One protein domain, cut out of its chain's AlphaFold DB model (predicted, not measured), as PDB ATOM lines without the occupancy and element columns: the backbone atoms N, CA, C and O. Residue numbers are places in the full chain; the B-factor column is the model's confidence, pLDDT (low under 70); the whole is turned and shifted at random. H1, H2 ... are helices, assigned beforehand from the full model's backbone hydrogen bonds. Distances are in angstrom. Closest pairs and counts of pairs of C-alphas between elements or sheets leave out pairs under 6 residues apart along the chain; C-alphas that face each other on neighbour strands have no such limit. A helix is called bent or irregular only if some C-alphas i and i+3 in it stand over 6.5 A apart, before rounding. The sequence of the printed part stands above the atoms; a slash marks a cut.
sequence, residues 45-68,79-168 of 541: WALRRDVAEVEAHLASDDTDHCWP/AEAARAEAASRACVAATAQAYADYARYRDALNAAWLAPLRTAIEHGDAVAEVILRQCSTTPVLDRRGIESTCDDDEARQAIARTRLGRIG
ATOM      1  N   TRP A  45       5.579 -17.321 104.259       77.00
ATOM      2  CA  TRP A  45       4.684 -18.260 104.936       77.00
ATOM      3  C   TRP A  45       3.830 -17.565 105.990       77.00
ATOM      4  O   TRP A  45       2.675 -17.943 106.187       77.00
ATOM      5  N   ALA A  46       4.380 -16.549 106.658       82.19
ATOM      6  CA  ALA A  46       3.606 -15.678 107.536       82.19
ATOM      7  C   ALA A  46       2.534 -14.917 106.752       82.19
ATOM      8  O   ALA A  46       1.360 -14.998 107.111       82.19
ATOM      9  N   LEU A  47       2.913 -14.296 105.629       83.06
ATOM     10  CA  LEU A  47       1.961 -13.627 104.742       83.06
ATOM     11  C   LEU A  47       0.876 -14.592 104.255       83.06
ATOM     12  O   LEU A  47      -0.303 -14.247 104.257       83.06
ATOM     13  N   ARG A  48       1.254 -15.823 103.890       75.00
ATOM     14  CA  ARG A  48       0.296 -16.836 103.438       75.00
ATOM     15  C   ARG A  48      -0.756 -17.168 104.498       75.00
ATOM     16  O   ARG A  48      -1.928 -17.289 104.162       75.00
ATOM     17  N   ARG A  49      -0.363 -17.323 105.765       73.81
ATOM     18  CA  ARG A  49      -1.324 -17.586 106.852       73.81
ATOM     19  C   ARG A  49      -2.308 -16.434 107.026       73.81
ATOM     20  O   ARG A  49      -3.501 -16.679 107.154       73.81
ATOM     21  N   ASP A  50      -1.809 -15.203 106.990       81.38
ATOM     22  CA  ASP A  50      -2.644 -14.016 107.164       81.38
ATOM     23  C   ASP A  50      -3.615 -13.833 105.991       81.38
ATOM     24  O   ASP A  50      -4.788 -13.540 106.198       81.38
ATOM     25  N   VAL A  51      -3.160 -14.045 104.755       76.81
ATOM     26  CA  VAL A  51      -4.032 -13.947 103.580       76.81
ATOM     27  C   VAL A  51      -5.089 -15.059 103.571       76.81
ATOM     28  O   VAL A  51      -6.244 -14.782 103.258       76.81
ATOM     29  N   ALA A  52      -4.731 -16.284 103.965       67.25
ATOM     30  CA  ALA A  52      -5.659 -17.412 104.048       67.25
ATOM     31  C   ALA A  52      -6.829 -17.135 105.004       67.25
ATOM     32  O   ALA A  52      -7.972 -17.473 104.698       67.25
ATOM     33  N   GLU A  53      -6.551 -16.471 106.129       76.56
ATOM     34  CA  GLU A  53      -7.586 -16.022 107.061       76.56
ATOM     35  C   GLU A  53      -8.547 -15.036 106.383       76.56
ATOM     36  O   GLU A  53      -9.757 -15.201 106.469       76.56
ATOM     37  N   VAL A  54      -8.037 -14.042 105.645       77.75
ATOM     38  CA  VAL A  54      -8.894 -13.072 104.936       77.75
ATOM     39  C   VAL A  54      -9.725 -13.741 103.836       77.75
ATOM     40  O   VAL A  54     -10.899 -13.423 103.671       77.75
ATOM     41  N   GLU A  55      -9.141 -14.676 103.088       70.12
ATOM     42  CA  GLU A  55      -9.828 -15.399 102.012       70.12
ATOM     43  C   GLU A  55     -10.936 -16.325 102.529       70.12
ATOM     44  O   GLU A  55     -11.941 -16.504 101.845       70.12
ATOM     45  N   ALA A  56     -10.821 -16.856 103.751       68.88
ATOM     46  CA  ALA A  56     -11.910 -17.594 104.396       68.88
ATOM     47  C   ALA A  56     -13.158 -16.723 104.646       68.88
ATOM     48  O   ALA A  56     -14.259 -17.248 104.813       68.88
ATOM     49  N   HIS A  57     -12.984 -15.399 104.638       77.75
ATOM     50  CA  HIS A  57     -14.040 -14.401 104.758       77.75
ATOM     51  C   HIS A  57     -14.345 -13.690 103.433       77.75
ATOM     52  O   HIS A  57     -15.039 -12.681 103.465       77.75
ATOM     53  N   LEU A  58     -13.836 -14.158 102.283       70.75
ATOM     54  CA  LEU A  58     -14.041 -13.497 100.991       70.75
ATOM     55  C   LEU A  58     -15.539 -13.307 100.703       70.75
ATOM     56  O   LEU A  58     -16.306 -14.269 100.680       70.75
ATOM     57  N   ALA A  59     -15.937 -12.063 100.450       74.75
ATOM     58  CA  ALA A  59     -17.301 -11.697 100.096       74.75
ATOM     59  C   ALA A  59     -17.291 -10.585  99.042       74.75
ATOM     60  O   ALA A  59     -16.340  -9.805  98.957       74.75
ATOM     61  N   SER A  60     -18.358 -10.516  98.249       74.56
ATOM     62  CA  SER A  60     -18.601  -9.452  97.273       74.56
ATOM     63  C   SER A  60     -19.739  -8.554  97.757       74.56
ATOM     64  O   SER A  60     -20.614  -9.001  98.498       74.56
ATOM     65  N   ASP A  61     -19.707  -7.289  97.347       79.12
ATOM     66  CA  ASP A  61     -20.807  -6.335  97.478       79.12
ATOM     67  C   ASP A  61     -21.871  -6.490  96.376       79.12
ATOM     68  O   ASP A  61     -22.870  -5.774  96.391       79.12
ATOM     69  N   ASP A  62     -21.687  -7.439  95.450       74.06
ATOM     70  CA  ASP A  62     -22.654  -7.782  94.413       74.06
ATOM     71  C   ASP A  62     -23.935  -8.375  95.021       74.06
ATOM     72  O   ASP A  62     -23.927  -9.418  95.682       74.06
ATOM     73  N   THR A  63     -25.057  -7.705  94.761       73.75
ATOM     74  CA  THR A  63     -26.384  -8.105  95.240       73.75
ATOM     75  C   THR A  63     -27.289  -8.635  94.135       73.75
ATOM     76  O   THR A  63     -28.447  -8.935  94.417       73.75
ATOM     77  N   ASP A  64     -26.795  -8.793  92.905       66.12
ATOM     78  CA  ASP A  64     -27.612  -9.205  91.761       66.12
ATOM     79  C   ASP A  64     -28.249 -10.582  92.008       66.12
ATOM     80  O   ASP A  64     -29.447 -10.764  91.803       66.12
ATOM     81  N   HIS A  65     -27.499 -11.507  92.614       66.94
ATOM     82  CA  HIS A  65     -27.984 -12.832  93.023       66.94
ATOM     83  C   HIS A  65     -29.121 -12.813  94.065       66.94
ATOM     84  O   HIS A  65     -29.779 -13.833  94.280       66.94
ATOM     85  N   CYS A  66     -29.344 -11.688  94.752       65.94
ATOM     86  CA  CYS A  66     -30.439 -11.541  95.710       65.94
ATOM     87  C   CYS A  66     -31.788 -11.276  95.033       65.94
ATOM     88  O   CYS A  66     -32.826 -11.338  95.704       65.94
ATOM     89  N   TRP A  67     -31.794 -10.981  93.733       66.81
ATOM     90  CA  TRP A  67     -32.996 -10.700  92.961       66.81
ATOM     91  C   TRP A  67     -33.319 -11.900  92.064       66.81
ATOM     92  O   TRP A  67     -32.487 -12.300  91.255       66.81
ATOM     93  N   PRO A  68     -34.505 -12.518  92.202       57.22
ATOM     94  CA  PRO A  68     -34.883 -13.631  91.341       57.22
ATOM     95  C   PRO A  68     -35.034 -13.165  89.887       57.22
ATOM     96  O   PRO A  68     -35.735 -12.189  89.615       57.22
ATOM     97  N   ALA A  79     -49.042 -11.562  97.615       79.19
ATOM     98  CA  ALA A  79     -48.416 -12.219  98.759       79.19
ATOM     99  C   ALA A  79     -47.077 -12.886  98.398       79.19
ATOM    100  O   ALA A  79     -46.159 -12.890  99.220       79.19
ATOM    101  N   GLU A  80     -46.954 -13.440  97.193       73.38
ATOM    102  CA  GLU A  80     -45.706 -14.018  96.678       73.38
ATOM    103  C   GLU A  80     -44.694 -12.921  96.355       73.38
ATOM    104  O   GLU A  80     -43.549 -13.016  96.794       73.38
ATOM    105  N   ALA A  81     -45.139 -11.829  95.726       73.56
ATOM    106  CA  ALA A  81     -44.315 -10.651  95.474       73.56
ATOM    107  C   ALA A  81     -43.766 -10.044  96.780       73.56
ATOM    108  O   ALA A  81     -42.565  -9.814  96.899       73.56
ATOM    109  N   ALA A  82     -44.609  -9.867  97.805       80.38
ATOM    110  CA  ALA A  82     -44.174  -9.332  99.099       80.38
ATOM    111  C   ALA A  82     -43.185 -10.256  99.838       80.38
ATOM    112  O   ALA A  82     -42.274  -9.779 100.520       80.38
ATOM    113  N   ARG A  83     -43.345 -11.583  99.716       79.31
ATOM    114  CA  ARG A  83     -42.407 -12.565 100.290       79.31
ATOM    115  C   ARG A  83     -41.070 -12.567  99.555       79.31
ATOM    116  O   ARG A  83     -40.040 -12.574 100.225       79.31
ATOM    117  N   ALA A  84     -41.089 -12.533  98.224       73.50
ATOM    118  CA  ALA A  84     -39.886 -12.447  97.403       73.50
ATOM    119  C   ALA A  84     -39.104 -11.164  97.718       73.50
ATOM    120  O   ALA A  84     -37.923 -11.228  98.029       73.50
ATOM    121  N   GLU A  85     -39.782 -10.018  97.788       77.94
ATOM    122  CA  GLU A  85     -39.157  -8.737  98.123       77.94
ATOM    123  C   GLU A  85     -38.557  -8.723  99.545       77.94
ATOM    124  O   GLU A  85     -37.476  -8.179  99.780       77.94
ATOM    125  N   ALA A  86     -39.233  -9.336 100.526       84.56
ATOM    126  CA  ALA A  86     -38.685  -9.496 101.872       84.56
ATOM    127  C   ALA A  86     -37.447 -10.413 101.897       84.56
ATOM    128  O   ALA A  86     -36.484 -10.099 102.599       84.56
ATOM    129  N   ALA A  87     -37.454 -11.503 101.125       77.56
ATOM    130  CA  ALA A  87     -36.316 -12.408 100.991       77.56
ATOM    131  C   ALA A  87     -35.122 -11.728 100.300       77.56
ATOM    132  O   ALA A  87     -34.008 -11.809 100.815       77.56
ATOM    133  N   SER A  88     -35.355 -10.978  99.218       77.00
ATOM    134  CA  SER A  88     -34.323 -10.193  98.532       77.00
ATOM    135  C   SER A  88     -33.709  -9.140  99.451       77.00
ATOM    136  O   SER A  88     -32.490  -9.061  99.553       77.00
ATOM    137  N   ARG A  89     -34.518  -8.393 100.218       87.19
ATOM    138  CA  ARG A  89     -33.999  -7.439 101.219       87.19
ATOM    139  C   ARG A  89     -33.151  -8.111 102.300       87.19
ATOM    140  O   ARG A  89     -32.127  -7.561 102.694       87.19
ATOM    141  N   ALA A  90     -33.576  -9.276 102.791       86.25
ATOM    142  CA  ALA A  90     -32.812 -10.031 103.780       86.25
ATOM    143  C   ALA A  90     -31.483 -10.544 103.200       86.25
ATOM    144  O   ALA A  90     -30.461 -10.460 103.878       86.25
ATOM    145  N   CYS A  91     -31.489 -11.008 101.947       76.88
ATOM    146  CA  CYS A  91     -30.284 -11.385 101.210       76.88
ATOM    147  C   CYS A  91     -29.337 -10.191 101.047       76.88
ATOM    148  O   CYS A  91     -28.198 -10.273 101.487       76.88
ATOM    149  N   VAL A  92     -29.823  -9.047 100.546       80.56
ATOM    150  CA  VAL A  92     -29.033  -7.812 100.387       80.56
ATOM    151  C   VAL A  92     -28.376  -7.399 101.707       80.56
ATOM    152  O   VAL A  92     -27.188  -7.089 101.739       80.56
ATOM    153  N   ALA A  93     -29.126  -7.428 102.813       89.19
ATOM    154  CA  ALA A  93     -28.589  -7.095 104.130       89.19
ATOM    155  C   ALA A  93     -27.519  -8.098 104.603       89.19
ATOM    156  O   ALA A  93     -26.508  -7.689 105.173       89.19
ATOM    157  N   ALA A  94     -27.717  -9.397 104.355       82.00
ATOM    158  CA  ALA A  94     -26.738 -10.430 104.681       82.00
ATOM    159  C   ALA A  94     -25.457 -10.295 103.839       82.00
ATOM    160  O   ALA A  94     -24.362 -10.372 104.392       82.00
ATOM    161  N   THR A  95     -25.588 -10.025 102.539       74.88
ATOM    162  CA  THR A  95     -24.469  -9.777 101.618       74.88
ATOM    163  C   THR A  95     -23.678  -8.542 102.035       74.88
ATOM    164  O   THR A  95     -22.460  -8.611 102.176       74.88
ATOM    165  N   ALA A  96     -24.360  -7.435 102.350       89.00
ATOM    166  CA  ALA A  96     -23.713  -6.222 102.843       89.00
ATOM    167  C   ALA A  96     -22.958  -6.456 104.162       89.00
ATOM    168  O   ALA A  96     -21.844  -5.961 104.331       89.00
ATOM    169  N   GLN A  97     -23.529  -7.238 105.086       89.31
ATOM    170  CA  GLN A  97     -22.862  -7.589 106.341       89.31
ATOM    171  C   GLN A  97     -21.631  -8.476 106.105       89.31
ATOM    172  O   GLN A  97     -20.573  -8.204 106.672       89.31
ATOM    173  N   ALA A  98     -21.742  -9.495 105.249       82.69
ATOM    174  CA  ALA A  98     -20.622 -10.362 104.892       82.69
ATOM    175  C   ALA A  98     -19.484  -9.568 104.228       82.69
ATOM    176  O   ALA A  98     -18.320  -9.749 104.580       82.69
ATOM    177  N   TYR A  99     -19.817  -8.633 103.335       87.12
ATOM    178  CA  TYR A  99     -18.839  -7.745 102.710       87.12
ATOM    179  C   TYR A  99     -18.202  -6.772 103.707       87.12
ATOM    180  O   TYR A  99     -16.989  -6.572 103.681       87.12
ATOM    181  N   ALA A 100     -18.977  -6.195 104.628       90.69
ATOM    182  CA  ALA A 100     -18.433  -5.342 105.682       90.69
ATOM    183  C   ALA A 100     -17.469  -6.115 106.600       90.69
ATOM    184  O   ALA A 100     -16.435  -5.585 107.011       90.69
ATOM    185  N   ASP A 101     -17.769  -7.379 106.902       88.06
ATOM    186  CA  ASP A 101     -16.879  -8.256 107.661       88.06
ATOM    187  C   ASP A 101     -15.594  -8.550 106.882       88.06
ATOM    188  O   ASP A 101     -14.503  -8.296 107.396       88.06
ATOM    189  N   TYR A 102     -15.712  -8.969 105.621       86.38
ATOM    190  CA  TYR A 102     -14.586  -9.153 104.704       86.38
ATOM    191  C   TYR A 102     -13.684  -7.914 104.614       86.38
ATOM    192  O   TYR A 102     -12.465  -8.015 104.773       86.38
ATOM    193  N   ALA A 103     -14.274  -6.734 104.404       92.50
ATOM    194  CA  ALA A 103     -13.553  -5.476 104.249       92.50
ATOM    195  C   ALA A 103     -12.692  -5.161 105.480       92.50
ATOM    196  O   ALA A 103     -11.534  -4.781 105.333       92.50
ATOM    197  N   ARG A 104     -13.194  -5.420 106.696       93.69
ATOM    198  CA  ARG A 104     -12.416  -5.223 107.934       93.69
ATOM    199  C   ARG A 104     -11.188  -6.132 108.008       93.69
ATOM    200  O   ARG A 104     -10.117  -5.679 108.410       93.69
ATOM    201  N   TYR A 105     -11.325  -7.398 107.613       93.12
ATOM    202  CA  TYR A 105     -10.202  -8.342 107.552       93.12
ATOM    203  C   TYR A 105      -9.182  -7.928 106.486       93.12
ATOM    204  O   TYR A 105      -7.975  -7.904 106.744       93.12
ATOM    205  N   ARG A 106      -9.675  -7.542 105.305       92.44
ATOM    206  CA  ARG A 106      -8.864  -7.047 104.193       92.44
ATOM    207  C   ARG A 106      -8.083  -5.790 104.579       92.44
ATOM    208  O   ARG A 106      -6.885  -5.719 104.305       92.44
ATOM    209  N   ASP A 107      -8.718  -4.824 105.230       95.25
ATOM    210  CA  ASP A 107      -8.079  -3.577 105.655       95.25
ATOM    211  C   ASP A 107      -6.976  -3.836 106.686       95.25
ATOM    212  O   ASP A 107      -5.877  -3.291 106.565       95.25
ATOM    213  N   ALA A 108      -7.223  -4.721 107.658       95.88
ATOM    214  CA  ALA A 108      -6.222  -5.099 108.654       95.88
ATOM    215  C   ALA A 108      -4.986  -5.754 108.016       95.88
ATOM    216  O   ALA A 108      -3.855  -5.386 108.343       95.88
ATOM    217  N   LEU A 109      -5.188  -6.676 107.068       95.00
ATOM    218  CA  LEU A 109      -4.101  -7.296 106.307       95.00
ATOM    219  C   LEU A 109      -3.282  -6.248 105.547       95.00
ATOM    220  O   LEU A 109      -2.055  -6.226 105.646       95.00
ATOM    221  N   ASN A 110      -3.952  -5.373 104.796       96.19
ATOM    222  CA  ASN A 110      -3.283  -4.384 103.956       96.19
ATOM    223  C   ASN A 110      -2.532  -3.331 104.781       96.19
ATOM    224  O   ASN A 110      -1.415  -2.956 104.417       96.19
ATOM    225  N   ALA A 111      -3.086  -2.917 105.923       96.25
ATOM    226  CA  ALA A 111      -2.407  -2.034 106.867       96.25
ATOM    227  C   ALA A 111      -1.118  -2.660 107.426       96.25
ATOM    228  O   ALA A 111      -0.122  -1.958 107.599       96.25
ATOM    229  N   ALA A 112      -1.119  -3.972 107.679       97.19
ATOM    230  CA  ALA A 112       0.048  -4.681 108.195       97.19
ATOM    231  C   ALA A 112       1.115  -4.946 107.121       97.19
ATOM    232  O   ALA A 112       2.303  -4.795 107.400       97.19
ATOM    233  N   TRP A 113       0.717  -5.342 105.907       96.12
ATOM    234  CA  TRP A 113       1.636  -5.944 104.933       96.12
ATOM    235  C   TRP A 113       2.051  -5.054 103.757       96.12
ATOM    236  O   TRP A 113       3.138  -5.269 103.218       96.12
ATOM    237  N   LEU A 114       1.271  -4.044 103.348       95.38
ATOM    238  CA  LEU A 114       1.587  -3.291 102.122       95.38
ATOM    239  C   LEU A 114       2.905  -2.516 102.202       95.38
ATOM    240  O   LEU A 114       3.702  -2.565 101.266       95.38
ATOM    241  N   ALA A 115       3.142  -1.792 103.298       95.44
ATOM    242  CA  ALA A 115       4.385  -1.041 103.465       95.44
ATOM    243  C   ALA A 115       5.610  -1.977 103.554       95.44
ATOM    244  O   ALA A 115       6.538  -1.782 102.769       95.44
ATOM    245  N   PRO A 116       5.603  -3.040 104.385       96.31
ATOM    246  CA  PRO A 116       6.677  -4.036 104.400       96.31
ATOM    247  C   PRO A 116       6.952  -4.688 103.043       96.31
ATOM    248  O   PRO A 116       8.113  -4.819 102.665       96.31
ATOM    249  N   LEU A 117       5.915  -5.036 102.271       95.12
ATOM    250  CA  LEU A 117       6.082  -5.590 100.924       95.12
ATOM    251  C   LEU A 117       6.768  -4.598  99.976       95.12
ATOM    252  O   LEU A 117       7.690  -4.976  99.257       95.12
ATOM    253  N   ARG A 118       6.364  -3.321  99.988       95.00
ATOM    254  CA  ARG A 118       7.004  -2.275  99.170       95.00
ATOM    255  C   ARG A 118       8.472  -2.091  99.546       95.00
ATOM    256  O   ARG A 118       9.324  -2.074  98.664       95.00
ATOM    257  N   THR A 119       8.772  -2.029 100.841       95.56
ATOM    258  CA  THR A 119      10.151  -1.932 101.330       95.56
ATOM    259  C   THR A 119      10.974  -3.165 100.951       95.56
ATOM    260  O   THR A 119      12.124  -3.020 100.551       95.56
ATOM    261  N   ALA A 120      10.411  -4.374 101.005       96.50
ATOM    262  CA  ALA A 120      11.112  -5.582 100.576       96.50
ATOM    263  C   ALA A 120      11.471  -5.538  99.079       96.50
ATOM    264  O   ALA A 120      12.596  -5.867  98.703       96.50
ATOM    265  N   ILE A 121      10.566  -5.039  98.228       95.12
ATOM    266  CA  ILE A 121      10.841  -4.816  96.797       95.12
ATOM    267  C   ILE A 121      12.000  -3.832  96.601       95.12
ATOM    268  O   ILE A 121      12.872  -4.068  95.766       95.12
ATOM    269  N   GLU A 122      12.045  -2.742  97.369       93.56
ATOM    270  CA  GLU A 122      13.145  -1.765  97.313       93.56
ATOM    271  C   GLU A 122      14.500  -2.387  97.692       93.56
ATOM    272  O   GLU A 122      15.528  -2.008  97.131       93.56
ATOM    273  N   HIS A 123      14.501  -3.392  98.575       93.81
ATOM    274  CA  HIS A 123      15.682  -4.185  98.938       93.81
ATOM    275  C   HIS A 123      15.977  -5.343  97.965       93.81
ATOM    276  O   HIS A 123      16.906  -6.121  98.191       93.81
ATOM    277  N   GLY A 124      15.230  -5.455  96.862       93.00
ATOM    278  CA  GLY A 124      15.440  -6.468  95.828       93.00
ATOM    279  C   GLY A 124      14.799  -7.824  96.127       93.00
ATOM    280  O   GLY A 124      15.231  -8.834  95.569       93.00
ATOM    281  N   ASP A 125      13.790  -7.881  97.000       95.19
ATOM    282  CA  ASP A 125      13.031  -9.107  97.232       95.19
ATOM    283  C   ASP A 125      12.109  -9.422  96.044       95.19
ATOM    284  O   ASP A 125      10.978  -8.942  95.933       95.19
ATOM    285  N   ALA A 126      12.613 -10.270  95.152       91.94
ATOM    286  CA  ALA A 126      11.911 -10.712  93.957       91.94
ATOM    287  C   ALA A 126      10.577 -11.420  94.257       91.94
ATOM    288  O   ALA A 126       9.623 -11.270  93.496       91.94
ATOM    289  N   VAL A 127      10.481 -12.163  95.366       86.25
ATOM    290  CA  VAL A 127       9.239 -12.845  95.766       86.25
ATOM    291  C   VAL A 127       8.174 -11.809  96.118       86.25
ATOM    292  O   VAL A 127       7.066 -11.875  95.591       86.25
ATOM    293  N   ALA A 128       8.530 -10.798  96.921       91.75
ATOM    294  CA  ALA A 128       7.646  -9.676  97.242       91.75
ATOM    295  C   ALA A 128       7.163  -8.934  95.987       91.75
ATOM    296  O   ALA A 128       6.000  -8.532  95.896       91.75
ATOM    297  N   GLU A 129       8.046  -8.785  94.997       91.94
ATOM    298  CA  GLU A 129       7.716  -8.108  93.749       91.94
ATOM    299  C   GLU A 129       6.685  -8.864  92.913       91.94
ATOM    300  O   GLU A 129       5.742  -8.244  92.413       91.94
ATOM    301  N   VAL A 130       6.808 -10.190  92.814       84.19
ATOM    302  CA  VAL A 130       5.797 -11.012  92.141       84.19
ATOM    303  C   VAL A 130       4.437 -10.868  92.829       84.19
ATOM    304  O   VAL A 130       3.449 -10.609  92.151       84.19
ATOM    305  N   ILE A 131       4.373 -10.947  94.158       82.25
ATOM    306  CA  ILE A 131       3.114 -10.884  94.933       82.25
ATOM    307  C   ILE A 131       2.324  -9.611  94.665       82.25
ATOM    308  O   ILE A 131       1.115  -9.636  94.414       82.25
ATOM    309  N   LEU A 132       3.005  -8.469  94.756       87.00
ATOM    310  CA  LEU A 132       2.336  -7.185  94.618       87.00
ATOM    311  C   LEU A 132       1.966  -6.888  93.167       87.00
ATOM    312  O   LEU A 132       0.943  -6.248  92.935       87.00
ATOM    313  N   ARG A 133       2.763  -7.339  92.191       85.50
ATOM    314  CA  ARG A 133       2.564  -6.970  90.782       85.50
ATOM    315  C   ARG A 133       1.739  -7.974  89.990       85.50
ATOM    316  O   ARG A 133       1.070  -7.553  89.052       85.50
ATOM    317  N   GLN A 134       1.761  -9.255  90.346       75.62
ATOM    318  CA  GLN A 134       0.994 -10.287  89.659       75.62
ATOM    319  C   GLN A 134      -0.359 -10.495  90.340       75.62
ATOM    320  O   GLN A 134      -0.428 -10.874  91.510       75.62
ATOM    321  N   CYS A 135      -1.449 -10.258  89.614       70.88
ATOM    322  CA  CYS A 135      -2.781 -10.237  90.218       70.88
ATOM    323  C   CYS A 135      -3.370 -11.615  90.513       70.88
ATOM    324  O   CYS A 135      -4.119 -11.746  91.476       70.88
ATOM    325  N   SER A 136      -2.971 -12.646  89.767       61.53
ATOM    326  CA  SER A 136      -3.384 -14.032  90.018       61.53
ATOM    327  C   SER A 136      -2.826 -14.625  91.319       61.53
ATOM    328  O   SER A 136      -3.146 -15.757  91.653       61.53
ATOM    329  N   THR A 137      -2.005 -13.885  92.073       64.69
ATOM    330  CA  THR A 137      -1.445 -14.368  93.345       64.69
ATOM    331  C   THR A 137      -2.454 -14.342  94.492       64.69
ATOM    332  O   THR A 137      -2.453 -15.248  95.318       64.69
ATOM    333  N   THR A 138      -3.290 -13.302  94.578       67.31
ATOM    334  CA  THR A 138      -4.389 -13.208  95.554       67.31
ATOM    335  C   THR A 138      -5.255 -11.971  95.285       67.31
ATOM    336  O   THR A 138      -4.701 -10.900  94.983       67.31
ATOM    337  N   PRO A 139      -6.588 -12.055  95.449       69.69
ATOM    338  CA  PRO A 139      -7.485 -10.913  95.274       69.69
ATOM    339  C   PRO A 139      -7.509  -9.950  96.474       69.69
ATOM    340  O   PRO A 139      -7.990  -8.827  96.340       69.69
ATOM    341  N   VAL A 140      -7.003 -10.339  97.651       78.12
ATOM    342  CA  VAL A 140      -7.240  -9.563  98.889       78.12
ATOM    343  C   VAL A 140      -6.244  -8.420  99.124       78.12
ATOM    344  O   VAL A 140      -6.485  -7.542  99.957       78.12
ATOM    345  N   LEU A 141      -5.128  -8.382  98.390       83.94
ATOM    346  CA  LEU A 141      -4.165  -7.280  98.472       83.94
ATOM    347  C   LEU A 141      -4.666  -6.057  97.696       83.94
ATOM    348  O   LEU A 141      -5.032  -6.140  96.522       83.94
ATOM    349  N   ASP A 142      -4.647  -4.903  98.351       89.62
ATOM    350  CA  ASP A 142      -4.956  -3.617  97.744       89.62
ATOM    351  C   ASP A 142      -3.764  -3.118  96.920       89.62
ATOM    352  O   ASP A 142      -2.728  -2.690  97.434       89.62
ATOM    353  N   ARG A 143      -3.933  -3.186  95.599       86.88
ATOM    354  CA  ARG A 143      -2.928  -2.789  94.609       86.88
ATOM    355  C   ARG A 143      -3.157  -1.384  94.061       86.88
ATOM    356  O   ARG A 143      -2.464  -0.980  93.127       86.88
ATOM    357  N   ARG A 144      -4.084  -0.604  94.630       87.50
ATOM    358  CA  ARG A 144      -4.305   0.784  94.204       87.50
ATOM    359  C   ARG A 144      -2.997   1.577  94.290       87.50
ATOM    360  O   ARG A 144      -2.304   1.582  95.309       87.50
ATOM    361  N   GLY A 145      -2.641   2.228  93.184       85.94
ATOM    362  CA  GLY A 145      -1.392   2.985  93.060       85.94
ATOM    363  C   GLY A 145      -0.116   2.138  92.937       85.94
ATOM    364  O   GLY A 145       0.973   2.699  92.991       85.94
ATOM    365  N   ILE A 146      -0.216   0.818  92.756       89.62
ATOM    366  CA  ILE A 146       0.910  -0.079  92.442       89.62
ATOM    367  C   ILE A 146       0.745  -0.547  90.997       89.62
ATOM    368  O   ILE A 146      -0.341  -0.977  90.623       89.62
ATOM    369  N   GLU A 147       1.777  -0.446  90.153       92.88
ATOM    370  CA  GLU A 147       1.663  -0.990  88.795       92.88
ATOM    371  C   GLU A 147       1.577  -2.518  88.861       92.88
ATOM    372  O   GLU A 147       2.516  -3.192  89.297       92.88
ATOM    373  N   SER A 148       0.451  -3.065  88.426       85.75
ATOM    374  CA  SER A 148       0.163  -4.494  88.492       85.75
ATOM    375  C   SER A 148      -0.389  -4.999  87.163       85.75
ATOM    376  O   SER A 148      -0.748  -4.217  86.282       85.75
ATOM    377  N   THR A 149      -0.437  -6.315  86.987       76.12
ATOM    378  CA  THR A 149      -0.920  -6.934  85.748       76.12
ATOM    379  C   THR A 149      -2.429  -6.789  85.544       76.12
ATOM    380  O   THR A 149      -2.885  -6.951  84.420       76.12
ATOM    381  N   CYS A 150      -3.192  -6.414  86.570       72.50
ATOM    382  CA  CYS A 150      -4.631  -6.135  86.522       72.50
ATOM    383  C   CYS A 150      -4.965  -4.648  86.698       72.50
ATOM    384  O   CYS A 150      -6.097  -4.317  87.028       72.50
ATOM    385  N   ASP A 151      -3.994  -3.754  86.508       86.19
ATOM    386  CA  ASP A 151      -4.273  -2.318  86.485       86.19
ATOM    387  C   ASP A 151      -5.180  -1.959  85.300       86.19
ATOM    388  O   ASP A 151      -5.012  -2.528  84.222       86.19
ATOM    389  N   ASP A 152      -6.095  -1.003  85.460       85.12
ATOM    390  CA  ASP A 152      -6.958  -0.552  84.358       85.12
ATOM    391  C   ASP A 152      -6.159   0.172  83.253       85.12
ATOM    392  O   ASP A 152      -6.591   0.231  82.103       85.12
ATOM    393  N   ASP A 153      -4.974   0.708  83.579       89.50
ATOM    394  CA  ASP A 153      -4.084   1.384  82.632       89.50
ATOM    395  C   ASP A 153      -3.067   0.411  82.002       89.50
ATOM    396  O   ASP A 153      -2.155  -0.105  82.663       89.50
ATOM    397  N   GLU A 154      -3.162   0.216  80.682       87.25
ATOM    398  CA  GLU A 154      -2.249  -0.626  79.896       87.25
ATOM    399  C   GLU A 154      -0.767  -0.243  80.052       87.25
ATOM    400  O   GLU A 154       0.102  -1.124  80.062       87.25
ATOM    401  N   ALA A 155      -0.449   1.048  80.206       91.19
ATOM    402  CA  ALA A 155       0.924   1.506  80.394       91.19
ATOM    403  C   ALA A 155       1.480   1.041  81.745       91.19
ATOM    404  O   ALA A 155       2.634   0.609  81.840       91.19
ATOM    405  N   ARG A 156       0.647   1.058  82.790       92.31
ATOM    406  CA  ARG A 156       1.015   0.557  84.121       92.31
ATOM    407  C   ARG A 156       1.156  -0.959  84.102       92.31
ATOM    408  O   ARG A 156       2.157  -1.477  84.600       92.31
ATOM    409  N   GLN A 157       0.269  -1.676  83.415       85.19
ATOM    410  CA  GLN A 157       0.460  -3.113  83.206       85.19
ATOM    411  C   GLN A 157       1.787  -3.428  82.487       85.19
ATOM    412  O   GLN A 157       2.486  -4.374  82.856       85.19
ATOM    413  N   ALA A 158       2.182  -2.635  81.483       86.81
ATOM    414  CA  ALA A 158       3.447  -2.823  80.767       86.81
ATOM    415  C   ALA A 158       4.676  -2.604  81.668       86.81
ATOM    416  O   ALA A 158       5.661  -3.348  81.569       86.81
ATOM    417  N   ILE A 159       4.614  -1.632  82.586       91.31
ATOM    418  CA  ILE A 159       5.644  -1.430  83.618       91.31
ATOM    419  C   ILE A 159       5.733  -2.667  84.516       91.31
ATOM    420  O   ILE A 159       6.832  -3.183  84.727       91.31
ATOM    421  N   ALA A 160       4.595  -3.174  85.002       89.19
ATOM    422  CA  ALA A 160       4.549  -4.367  85.845       89.19
ATOM    423  C   ALA A 160       5.197  -5.574  85.149       89.19
ATOM    424  O   ALA A 160       6.113  -6.182  85.702       89.19
ATOM    425  N   ARG A 161       4.814  -5.853  83.894       82.94
ATOM    426  CA  ARG A 161       5.392  -6.934  83.075       82.94
ATOM    427  C   ARG A 161       6.895  -6.779  82.863       82.94
ATOM    428  O   ARG A 161       7.639  -7.741  83.014       82.94
ATOM    429  N   THR A 162       7.363  -5.567  82.564       90.31
ATOM    430  CA  THR A 162       8.800  -5.294  82.389       90.31
ATOM    431  C   THR A 162       9.583  -5.607  83.661       90.31
ATOM    432  O   THR A 162      10.688  -6.142  83.600       90.31
ATOM    433  N   ARG A 163       9.021  -5.269  84.824       91.62
ATOM    434  CA  ARG A 163       9.651  -5.534  86.118       91.62
ATOM    435  C   ARG A 163       9.658  -7.024  86.448       91.62
ATOM    436  O   ARG A 163      10.721  -7.545  86.765       91.62
ATOM    437  N   LEU A 164       8.532  -7.714  86.262       85.06
ATOM    438  CA  LEU A 164       8.440  -9.170  86.421       85.06
ATOM    439  C   LEU A 164       9.422  -9.906  85.494       85.06
ATOM    440  O   LEU A 164      10.143 -10.795  85.940       85.06
ATOM    441  N   GLY A 165       9.559  -9.467  84.240       83.62
ATOM    442  CA  GLY A 165      10.519 -10.046  83.295       83.62
ATOM    443  C   GLY A 165      11.979  -9.921  83.746       83.62
ATOM    444  O   GLY A 165      12.780 -10.818  83.493       83.62
ATOM    445  N   ARG A 166      12.336  -8.851  84.472       91.31
ATOM    446  CA  ARG A 166      13.696  -8.660  85.017       91.31
ATOM    447  C   ARG A 166      14.026  -9.591  86.180       91.31
ATOM    448  O   ARG A 166      15.205  -9.810  86.434       91.31
ATOM    449  N   ILE A 167      13.019 -10.140  86.860       88.44
ATOM    450  CA  ILE A 167      13.218 -11.118  87.938       88.44
ATOM    451  C   ILE A 167      13.760 -12.441  87.375       88.44
ATOM    452  O   ILE A 167      14.478 -13.160  88.065       88.44
ATOM    453  N   GLY A 168      13.432 -12.778  86.120       84.31
ATOM    454  CA  GLY A 168      13.825 -14.050  85.498       84.31
ATOM    455  C   GLY A 168      13.041 -15.269  86.010       84.31
ATOM    456  O   GLY A 168      13.339 -16.413  85.646       84.31
TER     457      GLY A 168
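Overview. This is residues 45 to 68 and 79 to 168 of the 541 residues of an uncharacterized protein of Dokdonella fugitiva (UniProt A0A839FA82). One long bent helix, H2, makes the length of the model, and its arm H2a runs out from a small head formed at the other end by H2b, H3 and H4, where the chain folds back on itself. H1 packs on H2a beside residues 102 to 109, and the stretch of residues 134 to 153, with no named element, winds from H3 round to H4. The printed part has 114 residues with four named helices, in the order H1, H2, H3, H4, and no named strand; the class is all helix. The whole is loose, with a radius of gyration of the C-alphas of 18.5 A and spans of 64 by 31 by 19 A.

Arrangement. H1, residues 45 to 55, touches H2a, residues 79 to 112, which meets it with residues 102 to 109 alone. Their closest C-alphas, those of Val 54 and Tyr 105, are 5.6 A apart, and they run opposite ways at a shallow tilt of 17 degrees. H2a is one arm of H2, residues 79 to 122, which was assigned as one helix by its hydrogen bonds but is bent: C-alphas 112 and 115 are 7.4 A apart. The other arm, H2b, residues 115 to 122, stands at a steep tilt of 54 degrees to H2a. H2b touches H3, residues 126 to 133; their closest C-alphas, those of Ile 121 and Glu 129, are 5.5 A apart, and they run opposite ways at a steep tilt of 58 degrees. H3 and H4, residues 154 to 167, form a helical hairpin, opposite ways at a shallow tilt of 14 degrees, and touch with the closest C-alphas, those of Arg 133 and Ala 160, 5.9 A apart. H1 is apart from H2b, H3 and H4, and H4 is apart from both arms of H2. In H1, H2a, H2b, H3 and H4 every O i to N i+4 pair is within hydrogen-bond range.

Along the chain. H1 begins at C-alpha 45, (4.684, -18.260, 104.936), and is 15.1 A long. H2a begins at C-alpha 79, (-48.416, -12.219, 98.759), and is 49.9 A long. H2b measures 10.7 A and H3 10.6 A. H4 is 20.3 A long and ends at C-alpha 167, (13.218, -11.118, 87.938).

Size, cuts and confidence. The two C-alphas farthest apart, those of Ala 79 and His 123, are 64.6 A apart. Residues 69 to 78 are not printed, and C-alphas 68 and 79 are 15.5 A apart across this cut, which lies in the link from H1 to H2. The link from H2 to H3 is tight, with 3 residues, and that from H3 to H4 is long, with 20 residues. The mean pLDDT of the printed part is 83.6; it is under 70 at residues 52, 56, 64 to 68 and 136 to 139.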